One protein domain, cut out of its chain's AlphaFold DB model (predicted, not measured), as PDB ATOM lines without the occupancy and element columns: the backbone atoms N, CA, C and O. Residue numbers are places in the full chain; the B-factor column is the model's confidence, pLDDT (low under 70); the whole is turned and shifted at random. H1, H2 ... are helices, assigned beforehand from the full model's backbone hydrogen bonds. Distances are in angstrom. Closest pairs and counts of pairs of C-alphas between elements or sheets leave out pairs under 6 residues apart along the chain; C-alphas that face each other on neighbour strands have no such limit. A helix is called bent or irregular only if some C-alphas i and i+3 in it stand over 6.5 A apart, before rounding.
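This is residues 79 to 170 of the 191 residues of an uncharacterized protein of Candidatus Hydrogenedentes bacterium (UniProt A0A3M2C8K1). Two long helical arms, H3a and H3b, meet at a corner as a wide V, and a small helical hairpin of H1 and H2 sits at the far end of H3a. The space between the arms is open, and H3b sticks out with residues 145 to 170. The printed part has 92 residues with three named helices, H1, H2 and the bent H3, and no named strand; the class is all helix. The whole is extended, with a radius of gyration of the C-alphas of 21.3 A, and flat, spanning 54 by 47 by 14 A.

H1, residues 79 to 90, begins with C-alpha 79 at (-24.279, 29.069, -37.329) and is 16.7 A long from first to last C-alpha. H2, residues 94 to 104, measures 15.4 A. H3, residues 107 to 170, was assigned as one helix by its hydrogen bonds but is bent: C-alphas 138 and 141 are 9.5 A apart. Its arm H3a, residues 107 to 138, measures 46.4 A and ends with C-alpha 138 at (3.031, -10.931, -56.415). Its arm H3b, residues 141 to 170, measures 45.4 A, ends with C-alpha 170 at (-26.222, -18.260, -23.163), and is irregular, with C-alphas 141 and 144 6.9 A apart.

H1 and H2 form a helical hairpin and touch, at a shallow tilt of 27 degrees, opposite ways; their closest C-alphas, of Leu 84 and Ala 101, are 6.2 A apart. H2 and H3a are close but not clearly touching, the closest C-alphas being those of Trp 102 and Arg 110 at 6.8 A. H3a and H3b stand at a steep tilt of 65 degrees, opposite ways, and are close but not clearly touching, with the closest C-alphas, of Lys 136 and Leu 143, 6.6 A apart. H3b is apart from H1 and H2. Each O i to N i+4 pair is within hydrogen-bond range in H1 and H3a, against 5 of 7 in H2 and 25 of 26 in H3b.

The two C-alphas farthest apart, of Glu 79 and Asp 141, are 57.0 A apart. The printed part has no cut, and both links, H1 to H2 and H2 to H3, are tight. Mean pLDDT of the printed part is 83.3; residues 169 to 170 are under 70.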
ATOM      1  N   GLU A  79     -22.939  29.628 -37.560       82.62
ATOM      2  CA  GLU A  79     -24.279  29.069 -37.329       82.62
ATOM      3  C   GLU A  79     -24.497  27.740 -38.075       82.62
ATOM      4  O   GLU A  79     -24.995  26.769 -37.511       82.62
ATOM      5  N   GLN A  80     -24.063  27.647 -39.338       81.31
ATOM      6  CA  GLN A  80     -24.169  26.405 -40.110       81.31
ATOM      7  C   GLN A  80     -23.268  25.296 -39.553       81.31
ATOM      8  O   GLN A  80     -23.614  24.120 -39.651       81.31
ATOM      9  N   LYS A  81     -22.105  25.649 -38.986       83.88
ATOM     10  CA  LYS A  81     -21.205  24.687 -38.330       83.88
ATOM     11  C   LYS A  81     -21.820  24.142 -37.049       83.88
ATOM     12  O   LYS A  81     -21.758  22.935 -36.843       83.88
ATOM     13  N   GLU A  82     -22.417  24.999 -36.228       83.69
ATOM     14  CA  GLU A  82     -23.093  24.587 -34.995       83.69
ATOM     15  C   GLU A  82     -24.255  23.637 -35.296       83.69
ATOM     16  O   GLU A  82     -24.270  22.525 -34.773       83.69
ATOM     17  N   GLN A  83     -25.125  23.986 -36.250       84.19
ATOM     18  CA  GLN A  83     -26.225  23.112 -36.684       84.19
ATOM     19  C   GLN A  83     -25.728  21.768 -37.235       84.19
ATOM     20  O   GLN A  83     -26.321  20.718 -36.992       84.19
ATOM     21  N   LEU A  84     -24.626  21.769 -37.991       86.00
ATOM     22  CA  LEU A  84     -24.043  20.542 -38.533       86.00
ATOM     23  C   LEU A  84     -23.460  19.642 -37.431       86.00
ATOM     24  O   LEU A  84     -23.549  18.417 -37.533       86.00
ATOM     25  N   LEU A  85     -22.844  20.234 -36.405       84.38
ATOM     26  CA  LEU A  85     -22.271  19.511 -35.270       84.38
ATOM     27  C   LEU A  85     -23.355  18.956 -34.349       84.38
ATOM     28  O   LEU A  85     -23.249  17.802 -33.939       84.38
ATOM     29  N   GLU A  86     -24.411  19.723 -34.091       84.69
ATOM     30  CA  GLU A  86     -25.580  19.281 -33.328       84.69
ATOM     31  C   GLU A  86     -26.235  18.063 -33.995       84.69
ATOM     32  O   GLU A  86     -26.376  17.006 -33.375       84.69
ATOM     33  N   LEU A  87     -26.452  18.122 -35.314       85.62
ATOM     34  CA  LEU A  87     -26.915  16.970 -36.096       85.62
ATOM     35  C   LEU A  87     -25.960  15.767 -36.025       85.62
ATOM     36  O   LEU A  87     -26.396  14.618 -36.120       85.62
ATOM     37  N   ALA A  88     -24.653  15.989 -35.875       83.00
ATOM     38  CA  ALA A  88     -23.667  14.916 -35.718       83.00
ATOM     39  C   ALA A  88     -23.738  14.210 -34.365       83.00
ATOM     40  O   ALA A  88     -23.345  13.044 -34.281       83.00
ATOM     41  N   VAL A  89     -24.228  14.899 -33.336       83.69
ATOM     42  CA  VAL A  89     -24.477  14.330 -32.010       83.69
ATOM     43  C   VAL A  89     -25.801  13.566 -32.000       83.69
ATOM     44  O   VAL A  89     -25.870  12.473 -31.444       83.69
ATOM     45  N   GLU A  90     -26.830  14.100 -32.659       83.31
ATOM     46  CA  GLU A  90     -28.158  13.479 -32.719       83.31
ATOM     47  C   GLU A  90     -28.217  12.253 -33.638       83.31
ATOM     48  O   GLU A  90     -28.968  11.304 -33.394       83.31
ATOM     49  N   THR A  91     -27.435  12.244 -34.721       80.06
ATOM     50  CA  THR A  91     -27.475  11.152 -35.697       80.06
ATOM     51  C   THR A  91     -26.516  10.025 -35.345       80.06
ATOM     52  O   THR A  91     -25.329  10.214 -35.103       80.06
ATOM     53  N   THR A  92     -27.012   8.792 -35.417       76.81
ATOM     54  CA  THR A  92     -26.189   7.582 -35.259       76.81
ATOM     55  C   THR A  92     -25.576   7.114 -36.579       76.81
ATOM     56  O   THR A  92     -24.596   6.366 -36.588       76.81
ATOM     57  N   SER A  93     -26.127   7.566 -37.714       82.00
ATOM     58  CA  SER A  93     -25.713   7.156 -39.055       82.00
ATOM     59  C   SER A  93     -25.137   8.321 -39.868       82.00
ATOM     60  O   SER A  93     -25.843   9.302 -40.120       82.00
ATOM     61  N   PRO A  94     -23.918   8.180 -40.425       80.25
ATOM     62  CA  PRO A  94     -23.348   9.179 -41.330       80.25
ATOM     63  C   PRO A  94     -24.221   9.417 -42.573       80.25
ATOM     64  O   PRO A  94     -24.291  10.523 -43.097       80.25
ATOM     65  N   ALA A  95     -24.957   8.402 -43.042       82.81
ATOM     66  CA  ALA A  95     -25.860   8.555 -44.182       82.81
ATOM     67  C   ALA A  95     -27.042   9.491 -43.880       82.81
ATOM     68  O   ALA A  95     -27.483  10.225 -44.768       82.81
ATOM     69  N   GLN A  96     -27.546   9.470 -42.643       84.00
ATOM     70  CA  GLN A  96     -28.617  10.360 -42.193       84.00
ATOM     71  C   GLN A  96     -28.096  11.786 -42.006       84.00
ATOM     72  O   GLN A  96     -28.702  12.708 -42.556       84.00
ATOM     73  N   LEU A  97     -26.919  11.939 -41.384       85.81
ATOM     74  CA  LEU A  97     -26.240  13.230 -41.252       85.81
ATOM     75  C   LEU A  97     -26.095  13.931 -42.599       85.81
ATOM     76  O   LEU A  97     -26.434  15.098 -42.735       85.81
ATOM     77  N   ARG A  98     -25.664  13.209 -43.640       84.12
ATOM     78  CA  ARG A  98     -25.550  13.773 -44.994       84.12
ATOM     79  C   ARG A  98     -26.877  14.331 -45.490       84.12
ATOM     80  O   ARG A  98     -26.911  15.438 -46.004       84.12
ATOM     81  N   LYS A  99     -27.970  13.574 -45.364       86.25
ATOM     82  CA  LYS A  99     -29.283  14.011 -45.860       86.25
ATOM     83  C   LYS A  99     -29.758  15.284 -45.157       86.25
ATOM     84  O   LYS A  99     -30.352  16.139 -45.806       86.25
ATOM     85  N   GLN A 100     -29.486  15.412 -43.860       85.38
ATOM     86  CA  GLN A 100     -29.838  16.602 -43.083       85.38
ATOM     87  C   GLN A 100     -28.879  17.769 -43.359       85.38
ATOM     88  O   GLN A 100     -29.344  18.871 -43.628       85.38
ATOM     89  N   ALA A 101     -27.572  17.517 -43.451       84.94
ATOM     90  CA  ALA A 101     -26.561  18.499 -43.843       84.94
ATOM     91  C   ALA A 101     -26.861  19.129 -45.211       84.94
ATOM     92  O   ALA A 101     -26.651  20.321 -45.417       84.94
ATOM     93  N   TRP A 102     -27.412  18.354 -46.151       86.44
ATOM     94  CA  TRP A 102     -27.824  18.877 -47.451       86.44
ATOM     95  C   TRP A 102     -28.931  19.919 -47.343       86.44
ATOM     96  O   TRP A 102     -29.006  20.755 -48.227       86.44
ATOM     97  N   LYS A 103     -29.758  19.925 -46.294       87.56
ATOM     98  CA  LYS A 103     -30.771  20.972 -46.097       87.56
ATOM     99  C   LYS A 103     -30.152  22.300 -45.644       87.56
ATOM    100  O   LYS A 103     -30.678  23.343 -46.008       87.56
ATOM    101  N   ILE A 104     -29.033  22.245 -44.921       84.19
ATOM    102  CA  ILE A 104     -28.312  23.409 -44.374       84.19
ATOM    103  C   ILE A 104     -27.386  24.036 -45.427       84.19
ATOM    104  O   ILE A 104     -27.261  25.255 -45.517       84.19
ATOM    105  N   LEU A 105     -26.741  23.198 -46.245       85.44
ATOM    106  CA  LEU A 105     -25.791  23.630 -47.272       85.44
ATOM    107  C   LEU A 105     -26.487  24.373 -48.421       85.44
ATOM    108  O   LEU A 105     -27.526  23.924 -48.922       85.44
ATOM    109  N   THR A 106     -25.852  25.431 -48.930       87.56
ATOM    110  CA  THR A 106     -26.298  26.130 -50.148       87.56
ATOM    111  C   THR A 106     -26.028  25.292 -51.411       87.56
ATOM    112  O   THR A 106     -25.203  24.372 -51.381       87.56
ATOM    113  N   PRO A 107     -26.683  25.572 -52.554       85.62
ATOM    114  CA  PRO A 107     -26.465  24.821 -53.797       85.62
ATOM    115  C   PRO A 107     -24.996  24.775 -54.248       85.62
ATOM    116  O   PRO A 107     -24.502  23.714 -54.635       85.62
ATOM    117  N   GLU A 108     -24.267  25.885 -54.121       84.81
ATOM    118  CA  GLU A 108     -22.839  25.958 -54.463       84.81
ATOM    119  C   GLU A 108     -21.974  25.110 -53.526       84.81
ATOM    120  O   GLU A 108     -21.059  24.401 -53.950       84.81
ATOM    121  N   GLN A 109     -22.290  25.133 -52.233       84.75
ATOM    122  CA  GLN A 109     -21.611  24.331 -51.226       84.75
ATOM    123  C   GLN A 109     -21.848  22.829 -51.453       84.75
ATOM    124  O   GLN A 109     -20.912  22.029 -51.386       84.75
ATOM    125  N   ARG A 110     -23.079  22.437 -51.813       86.88
ATOM    126  CA  ARG A 110     -23.414  21.053 -52.195       86.88
ATOM    127  C   ARG A 110     -22.607  20.598 -53.410       86.88
ATOM    128  O   ARG A 110     -22.111  19.470 -53.414       86.88
ATOM    129  N   ALA A 111     -22.436  21.462 -54.413       86.50
ATOM    130  CA  ALA A 111     -21.635  21.156 -55.596       86.50
ATOM    131  C   ALA A 111     -20.166  20.869 -55.235       86.50
ATOM    132  O   ALA A 111     -19.608  19.881 -55.715       86.50
ATOM    133  N   LYS A 112     -19.570  21.648 -54.318       85.69
ATOM    134  CA  LYS A 112     -18.203  21.411 -53.813       85.69
ATOM    135  C   LYS A 112     -18.076  20.069 -53.085       85.69
ATOM    136  O   LYS A 112     -17.157  19.300 -53.367       85.69
ATOM    137  N   VAL A 113     -19.032  19.731 -52.214       86.00
ATOM    138  CA  VAL A 113     -19.052  18.424 -51.523       86.00
ATOM    139  C   VAL A 113     -19.181  17.272 -52.522       86.00
ATOM    140  O   VAL A 113     -18.515  16.244 -52.381       86.00
ATOM    141  N   LEU A 114     -20.019  17.423 -53.551       87.19
ATOM    142  CA  LEU A 114     -20.187  16.417 -54.599       87.19
ATOM    143  C   LEU A 114     -18.934  16.247 -55.461       87.19
ATOM    144  O   LEU A 114     -18.563  15.108 -55.748       87.19
ATOM    145  N   ALA A 115     -18.279  17.340 -55.850       86.38
ATOM    146  CA  ALA A 115     -17.027  17.304 -56.603       86.38
ATOM    147  C   ALA A 115     -15.941  16.558 -55.816       86.38
ATOM    148  O   ALA A 115     -15.399  15.565 -56.304       86.38
ATOM    149  N   HIS A 116     -15.741  16.920 -54.547       84.94
ATOM    150  CA  HIS A 116     -14.777  16.246 -53.680       84.94
ATOM    151  C   HIS A 116     -15.085  14.750 -53.502       84.94
ATOM    152  O   HIS A 116     -14.192  13.903 -53.495       84.94
ATOM    153  N   ARG A 117     -16.365  14.373 -53.414       84.75
ATOM    154  CA  ARG A 117     -16.759  12.956 -53.350       84.75
ATOM    155  C   ARG A 117     -16.431  12.191 -54.622       84.75
ATOM    156  O   ARG A 117     -16.010  11.039 -54.529       84.75
ATOM    157  N   LYS A 118     -16.623  12.805 -55.790       88.75
ATOM    158  CA  LYS A 118     -16.238  12.202 -57.071       88.75
ATOM    159  C   LYS A 118     -14.726  11.996 -57.135       88.75
ATOM    160  O   LYS A 118     -14.291  10.907 -57.497       88.75
ATOM    161  N   GLU A 119     -13.941  12.973 -56.689       87.12
ATOM    162  CA  GLU A 119     -12.482  12.849 -56.600       87.12
ATOM    163  C   GLU A 119     -12.045  11.742 -55.636       87.12
ATOM    164  O   GLU A 119     -11.194  10.921 -55.974       87.12
ATOM    165  N   LEU A 120     -12.649  11.657 -54.446       84.56
ATOM    166  CA  LEU A 120     -12.359  10.578 -53.499       84.56
ATOM    167  C   LEU A 120     -12.738   9.204 -54.058       84.56
ATOM    168  O   LEU A 120     -12.013   8.234 -53.838       84.56
ATOM    169  N   ALA A 121     -13.855   9.101 -54.780       86.38
ATOM    170  CA  ALA A 121     -14.255   7.863 -55.439       86.38
ATOM    171  C   ALA A 121     -13.264   7.467 -56.546       86.38
ATOM    172  O   ALA A 121     -12.892   6.297 -56.626       86.38
ATOM    173  N   ALA A 122     -12.787   8.429 -57.340       89.44
ATOM    174  CA  ALA A 122     -11.757   8.201 -58.351       89.44
ATOM    175  C   ALA A 122     -10.440   7.725 -57.713       89.44
ATOM    176  O   ALA A 122      -9.932   6.666 -58.074       89.44
ATOM    177  N   LYS A 123      -9.959   8.409 -56.666       87.69
ATOM    178  CA  LYS A 123      -8.752   8.009 -55.917       87.69
ATOM    179  C   LYS A 123      -8.873   6.609 -55.310       87.69
ATOM    180  O   LYS A 123      -7.899   5.860 -55.284       87.69
ATOM    181  N   ARG A 124     -10.059   6.233 -54.814       84.75
ATOM    182  CA  ARG A 124     -10.309   4.875 -54.301       84.75
ATOM    183  C   ARG A 124     -10.221   3.830 -55.405       84.75
ATOM    184  O   ARG A 124      -9.555   2.825 -55.192       84.75
ATOM    185  N   LYS A 125     -10.821   4.086 -56.571       90.12
ATOM    186  CA  LYS A 125     -10.713   3.190 -57.731       90.12
ATOM    187  C   LYS A 125      -9.265   3.023 -58.179       90.12
ATOM    188  O   LYS A 125      -8.806   1.896 -58.301       90.12
ATOM    189  N   GLU A 126      -8.506   4.111 -58.294       87.12
ATOM    190  CA  GLU A 126      -7.078   4.032 -58.629       87.12
ATOM    191  C   GLU A 126      -6.274   3.223 -57.601       87.12
ATOM    192  O   GLU A 126      -5.373   2.464 -57.956       87.12
ATOM    193  N   LEU A 127      -6.569   3.381 -56.307       88.12
ATOM    194  CA  LEU A 127      -5.923   2.603 -55.250       88.12
ATOM    195  C   LEU A 127      -6.305   1.123 -55.317       88.12
ATOM    196  O   LEU A 127      -5.448   0.270 -55.085       88.12
ATOM    197  N   GLU A 128      -7.561   0.810 -55.629       86.94
ATOM    198  CA  GLU A 128      -8.027  -0.559 -55.840       86.94
ATOM    199  C   GLU A 128      -7.356  -1.190 -57.056       86.94
ATOM    200  O   GLU A 128      -6.825  -2.292 -56.940       86.94
ATOM    201  N   GLU A 129      -7.277  -0.481 -58.179       88.75
ATOM    202  CA  GLU A 129      -6.580  -0.929 -59.383       88.75
ATOM    203  C   GLU A 129      -5.089  -1.141 -59.116       88.75
ATOM    204  O   GLU A 129      -4.564  -2.221 -59.387       88.75
ATOM    205  N   LYS A 130      -4.408  -0.180 -58.477       87.62
ATOM    206  CA  LYS A 130      -2.999  -0.324 -58.067       87.62
ATOM    207  C   LYS A 130      -2.807  -1.504 -57.122       87.62
ATOM    208  O   LYS A 130      -1.812  -2.224 -57.218       87.62
ATOM    209  N   ARG A 131      -3.741  -1.733 -56.197       84.62
ATOM    210  CA  ARG A 131      -3.698  -2.886 -55.293       84.62
ATOM    211  C   ARG A 131      -3.890  -4.188 -56.060       84.62
ATOM    212  O   ARG A 131      -3.130  -5.120 -55.822       84.62
ATOM    213  N   GLN A 132      -4.853  -4.261 -56.971       83.50
ATOM    214  CA  GLN A 132      -5.080  -5.439 -57.804       83.50
ATOM    215  C   GLN A 132      -3.876  -5.726 -58.700       83.50
ATOM    216  O   GLN A 132      -3.449  -6.872 -58.779       83.50
ATOM    217  N   GLN A 133      -3.273  -4.704 -59.305       84.94
ATOM    218  CA  GLN A 133      -2.043  -4.834 -60.088       84.94
ATOM    219  C   GLN A 133      -0.883  -5.357 -59.236       84.94
ATOM    220  O   GLN A 133      -0.186  -6.279 -59.653       84.94
ATOM    221  N   ARG A 134      -0.696  -4.833 -58.015       83.81
ATOM    222  CA  ARG A 134       0.308  -5.360 -57.076       83.81
ATOM    223  C   ARG A 134       0.031  -6.819 -56.734       83.81
ATOM    224  O   ARG A 134       0.939  -7.632 -56.815       83.81
ATOM    225  N   LEU A 135      -1.208  -7.163 -56.391       78.62
ATOM    226  CA  LEU A 135      -1.576  -8.541 -56.068       78.62
ATOM    227  C   LEU A 135      -1.340  -9.481 -57.259       78.62
ATOM    228  O   LEU A 135      -0.755 -10.539 -57.064       78.62
ATOM    229  N   LYS A 136      -1.700  -9.077 -58.484       81.12
ATOM    230  CA  LYS A 136      -1.389  -9.828 -59.711       81.12
ATOM    231  C   LYS A 136       0.118 -10.004 -59.903       81.12
ATOM    232  O   LYS A 136       0.552 -11.094 -60.239       81.12
ATOM    233  N   LYS A 137       0.925  -8.972 -59.632       82.81
ATOM    234  CA  LYS A 137       2.392  -9.059 -59.723       82.81
ATOM    235  C   LYS A 137       3.001 -10.034 -58.707       82.81
ATOM    236  O   LYS A 137       3.973 -10.698 -59.036       82.81
ATOM    237  N   TYR A 138       2.476 -10.085 -57.480       78.19
ATOM    238  CA  TYR A 138       3.031 -10.931 -56.415       78.19
ATOM    239  C   TYR A 138       2.516 -12.372 -56.436       78.19
ATOM    240  O   TYR A 138       3.277 -13.269 -56.100       78.19
ATOM    241  N   PHE A 139       1.248 -12.590 -56.795       74.50
ATOM    242  CA  PHE A 139       0.617 -13.912 -56.739       74.50
ATOM    243  C   PHE A 139       0.399 -14.552 -58.116       74.50
ATOM    244  O   PHE A 139       0.120 -15.741 -58.165       74.50
ATOM    245  N   GLY A 140       0.520 -13.809 -59.224       77.81
ATOM    246  CA  GLY A 140       0.382 -14.356 -60.579       77.81
ATOM    247  C   GLY A 140      -0.889 -15.199 -60.747       77.81
ATOM    248  O   GLY A 140      -1.992 -14.730 -60.450       77.81
ATOM    249  N   ASP A 141      -0.708 -16.454 -61.161       72.81
ATOM    250  CA  ASP A 141      -1.776 -17.442 -61.364       72.81
ATOM    251  C   ASP A 141      -2.371 -17.982 -60.047       72.81
ATOM    252  O   ASP A 141      -3.528 -18.402 -60.002       72.81
ATOM    253  N   GLU A 142      -1.645 -17.889 -58.928       75.44
ATOM    254  CA  GLU A 142      -2.107 -18.331 -57.603       75.44
ATOM    255  C   GLU A 142      -3.061 -17.331 -56.929       75.44
ATOM    256  O   GLU A 142      -3.635 -17.608 -55.872       75.44
ATOM    257  N   LEU A 143      -3.282 -16.159 -57.536       76.00
ATOM    258  CA  LEU A 143      -4.164 -15.119 -57.007       76.00
ATOM    259  C   LEU A 143      -5.580 -15.650 -56.733       76.00
ATOM    260  O   LEU A 143      -6.189 -15.294 -55.721       76.00
ATOM    261  N   GLN A 144      -6.105 -16.507 -57.612       77.56
ATOM    262  CA  GLN A 144      -7.439 -17.086 -57.442       77.56
ATOM    263  C   GLN A 144      -7.487 -18.059 -56.260       77.56
ATOM    264  O   GLN A 144      -8.419 -17.999 -55.456       77.56
ATOM    265  N   TYR A 145      -6.451 -18.884 -56.095       76.69
ATOM    266  CA  TYR A 145      -6.334 -19.804 -54.966       76.69
ATOM    267  C   TYR A 145      -6.213 -19.043 -53.636       76.69
ATOM    268  O   TYR A 145      -6.936 -19.321 -52.678       76.69
ATOM    269  N   ALA A 146      -5.392 -17.989 -53.597       75.81
ATOM    270  CA  ALA A 146      -5.260 -17.121 -52.431       75.81
ATOM    271  C   ALA A 146      -6.574 -16.390 -52.087       75.81
ATOM    272  O   ALA A 146      -6.902 -16.211 -50.909       75.81
ATOM    273  N   GLN A 147      -7.356 -15.964 -53.084       82.69
ATOM    274  CA  GLN A 147      -8.675 -15.359 -52.860       82.69
ATOM    275  C   GLN A 147      -9.681 -16.365 -52.291       82.69
ATOM    276  O   GLN A 147     -10.396 -16.033 -51.342       82.69
ATOM    277  N   GLN A 148      -9.707 -17.591 -52.816       82.31
ATOM    278  CA  GLN A 148     -10.565 -18.663 -52.310       82.31
ATOM    279  C   GLN A 148     -10.194 -19.050 -50.873       82.31
ATOM    280  O   GLN A 148     -11.069 -19.073 -50.008       82.31
ATOM    281  N   ALA A 149      -8.905 -19.235 -50.574       80.00
ATOM    282  CA  ALA A 149      -8.435 -19.522 -49.220       80.00
ATOM    283  C   ALA A 149      -8.829 -18.411 -48.229       80.00
ATOM    284  O   ALA A 149      -9.341 -18.681 -47.141       80.00
ATOM    285  N   ASN A 150      -8.682 -17.141 -48.622       84.81
ATOM    286  CA  ASN A 150      -9.112 -16.011 -47.796       84.81
ATOM    287  C   ASN A 150     -10.631 -15.976 -47.570       84.81
ATOM    288  O   ASN A 150     -11.071 -15.598 -46.480       84.81
ATOM    289  N   LYS A 151     -11.433 -16.366 -48.569       88.19
ATOM    290  CA  LYS A 151     -12.892 -16.468 -48.437       88.19
ATOM    291  C   LYS A 151     -13.271 -17.516 -47.390       88.19
ATOM    292  O   LYS A 151     -14.003 -17.190 -46.460       88.19
ATOM    293  N   VAL A 152     -12.680 -18.709 -47.469       88.12
ATOM    294  CA  VAL A 152     -12.899 -19.791 -46.494       88.12
ATOM    295  C   VAL A 152     -12.490 -19.354 -45.083       88.12
ATOM    296  O   VAL A 152     -13.251 -19.523 -44.131       88.12
ATOM    297  N   ILE A 153     -11.329 -18.705 -44.932       84.44
ATOM    298  CA  ILE A 153     -10.875 -18.178 -43.632       84.44
ATOM    299  C   ILE A 153     -11.868 -17.149 -43.075       84.44
ATOM    300  O   ILE A 153     -12.114 -17.106 -41.867       84.44
ATOM    301  N   ARG A 154     -12.439 -16.293 -43.929       89.25
ATOM    302  CA  ARG A 154     -13.424 -15.291 -43.509       89.25
ATOM    303  C   ARG A 154     -14.722 -15.943 -43.039       89.25
ATOM    304  O   ARG A 154     -15.198 -15.590 -41.965       89.25
ATOM    305  N   GLU A 155     -15.241 -16.905 -43.791       90.12
ATOM    306  CA  GLU A 155     -16.442 -17.665 -43.428       90.12
ATOM    307  C   GLU A 155     -16.251 -18.402 -42.096       90.12
ATOM    308  O   GLU A 155     -17.093 -18.299 -41.202       90.12
ATOM    309  N   GLN A 156     -15.093 -19.038 -41.887       87.44
ATOM    310  CA  GLN A 156     -14.755 -19.676 -40.610       87.44
ATOM    311  C   GLN A 156     -14.680 -18.674 -39.447       87.44
ATOM    312  O   GLN A 156     -15.142 -18.959 -38.340       87.44
ATOM    313  N   ARG A 157     -14.121 -17.479 -39.674       87.56
ATOM    314  CA  ARG A 157     -14.082 -16.416 -38.655       87.56
ATOM    315  C   ARG A 157     -15.477 -15.903 -38.310       87.56
ATOM    316  O   ARG A 157     -15.746 -15.653 -37.137       87.56
ATOM    317  N   GLU A 158     -16.347 -15.736 -39.300       88.38
ATOM    318  CA  GLU A 158     -17.735 -15.313 -39.091       88.38
ATOM    319  C   GLU A 158     -18.540 -16.394 -38.355       88.38
ATOM    320  O   GLU A 158     -19.252 -16.075 -37.404       88.38
ATOM    321  N   ALA A 159     -18.347 -17.672 -38.691       86.19
ATOM    322  CA  ALA A 159     -18.928 -18.793 -37.953       86.19
ATOM    323  C   ALA A 159     -18.471 -18.809 -36.484       86.19
ATOM    324  O   ALA A 159     -19.301 -18.895 -35.579       86.19
ATOM    325  N   ARG A 160     -17.168 -18.623 -36.228       83.69
ATOM    326  CA  ARG A 160     -16.630 -18.536 -34.861       83.69
ATOM    327  C   ARG A 160     -17.191 -17.331 -34.099       83.69
ATOM    328  O   ARG A 160     -17.478 -17.454 -32.915       83.69
ATOM    329  N   ARG A 161     -17.383 -16.176 -34.750       85.69
ATOM    330  CA  ARG A 161     -18.036 -15.012 -34.119       85.69
ATOM    331  C   ARG A 161     -19.470 -15.317 -33.711       85.69
ATOM    332  O   ARG A 161     -19.804 -15.068 -32.562       85.69
ATOM    333  N   LYS A 162     -20.269 -15.917 -34.595       85.06
ATOM    334  CA  LYS A 162     -21.652 -16.311 -34.284       85.06
ATOM    335  C   LYS A 162     -21.721 -17.323 -33.139       85.06
ATOM    336  O   LYS A 162     -22.564 -17.192 -32.265       85.06
ATOM    337  N   GLN A 163     -20.804 -18.292 -33.102       81.06
ATOM    338  CA  GLN A 163     -20.706 -19.244 -31.989       81.06
ATOM    339  C   GLN A 163     -20.343 -18.553 -30.669       81.06
ATOM    340  O   GLN A 163     -20.951 -18.840 -29.644       81.06
ATOM    341  N   LEU A 164     -19.392 -17.615 -30.684       79.56
ATOM    342  CA  LEU A 164     -19.019 -16.841 -29.498       79.56
ATOM    343  C   LEU A 164     -20.132 -15.880 -29.054       79.56
ATOM    344  O   LEU A 164     -20.317 -15.685 -27.860       79.56
ATOM    345  N   GLU A 165     -20.880 -15.285 -29.982       78.44
ATOM    346  CA  GLU A 165     -22.059 -14.462 -29.683       78.44
ATOM    347  C   GLU A 165     -23.188 -15.307 -29.076       78.44
ATOM    348  O   GLU A 165     -23.743 -14.918 -28.050       78.44
ATOM    349  N   ALA A 166     -23.452 -16.501 -29.618       75.00
ATOM    350  CA  ALA A 166     -24.416 -17.447 -29.058       75.00
ATOM    351  C   ALA A 166     -24.010 -17.933 -27.652       75.00
ATOM    352  O   ALA A 166     -24.845 -18.001 -26.754       75.00
ATOM    353  N   GLN A 167     -22.721 -18.203 -27.420       75.38
ATOM    354  CA  GLN A 167     -22.205 -18.562 -26.090       75.38
ATOM    355  C   GLN A 167     -22.288 -17.396 -25.096       75.38
ATOM    356  O   GLN A 167     -22.618 -17.609 -23.932       75.38
ATOM    357  N   LYS A 168     -22.044 -16.157 -25.540       73.62
ATOM    358  CA  LYS A 168     -22.205 -14.957 -24.705       73.62
ATOM    359  C   LYS A 168     -23.667 -14.699 -24.336       73.62
ATOM    360  O   LYS A 168     -23.930 -14.331 -23.197       73.62
ATOM    361  N   GLN A 169     -24.609 -14.936 -25.249       67.94
ATOM    362  CA  GLN A 169     -26.045 -14.852 -24.951       67.94
ATOM    363  C   GLN A 169     -26.497 -15.951 -23.975       67.94
ATOM    364  O   GLN A 169     -27.271 -15.675 -23.059       67.94
ATOM    365  N   ALA A 170     -25.957 -17.169 -24.102       62.50
ATOM    366  CA  ALA A 170     -26.222 -18.260 -23.163       62.50
ATOM    367  C   ALA A 170     -25.649 -17.988 -21.757       62.50
ATOM    368  O   ALA A 170     -26.287 -18.308 -20.761       62.50
TER     369      ALA A 170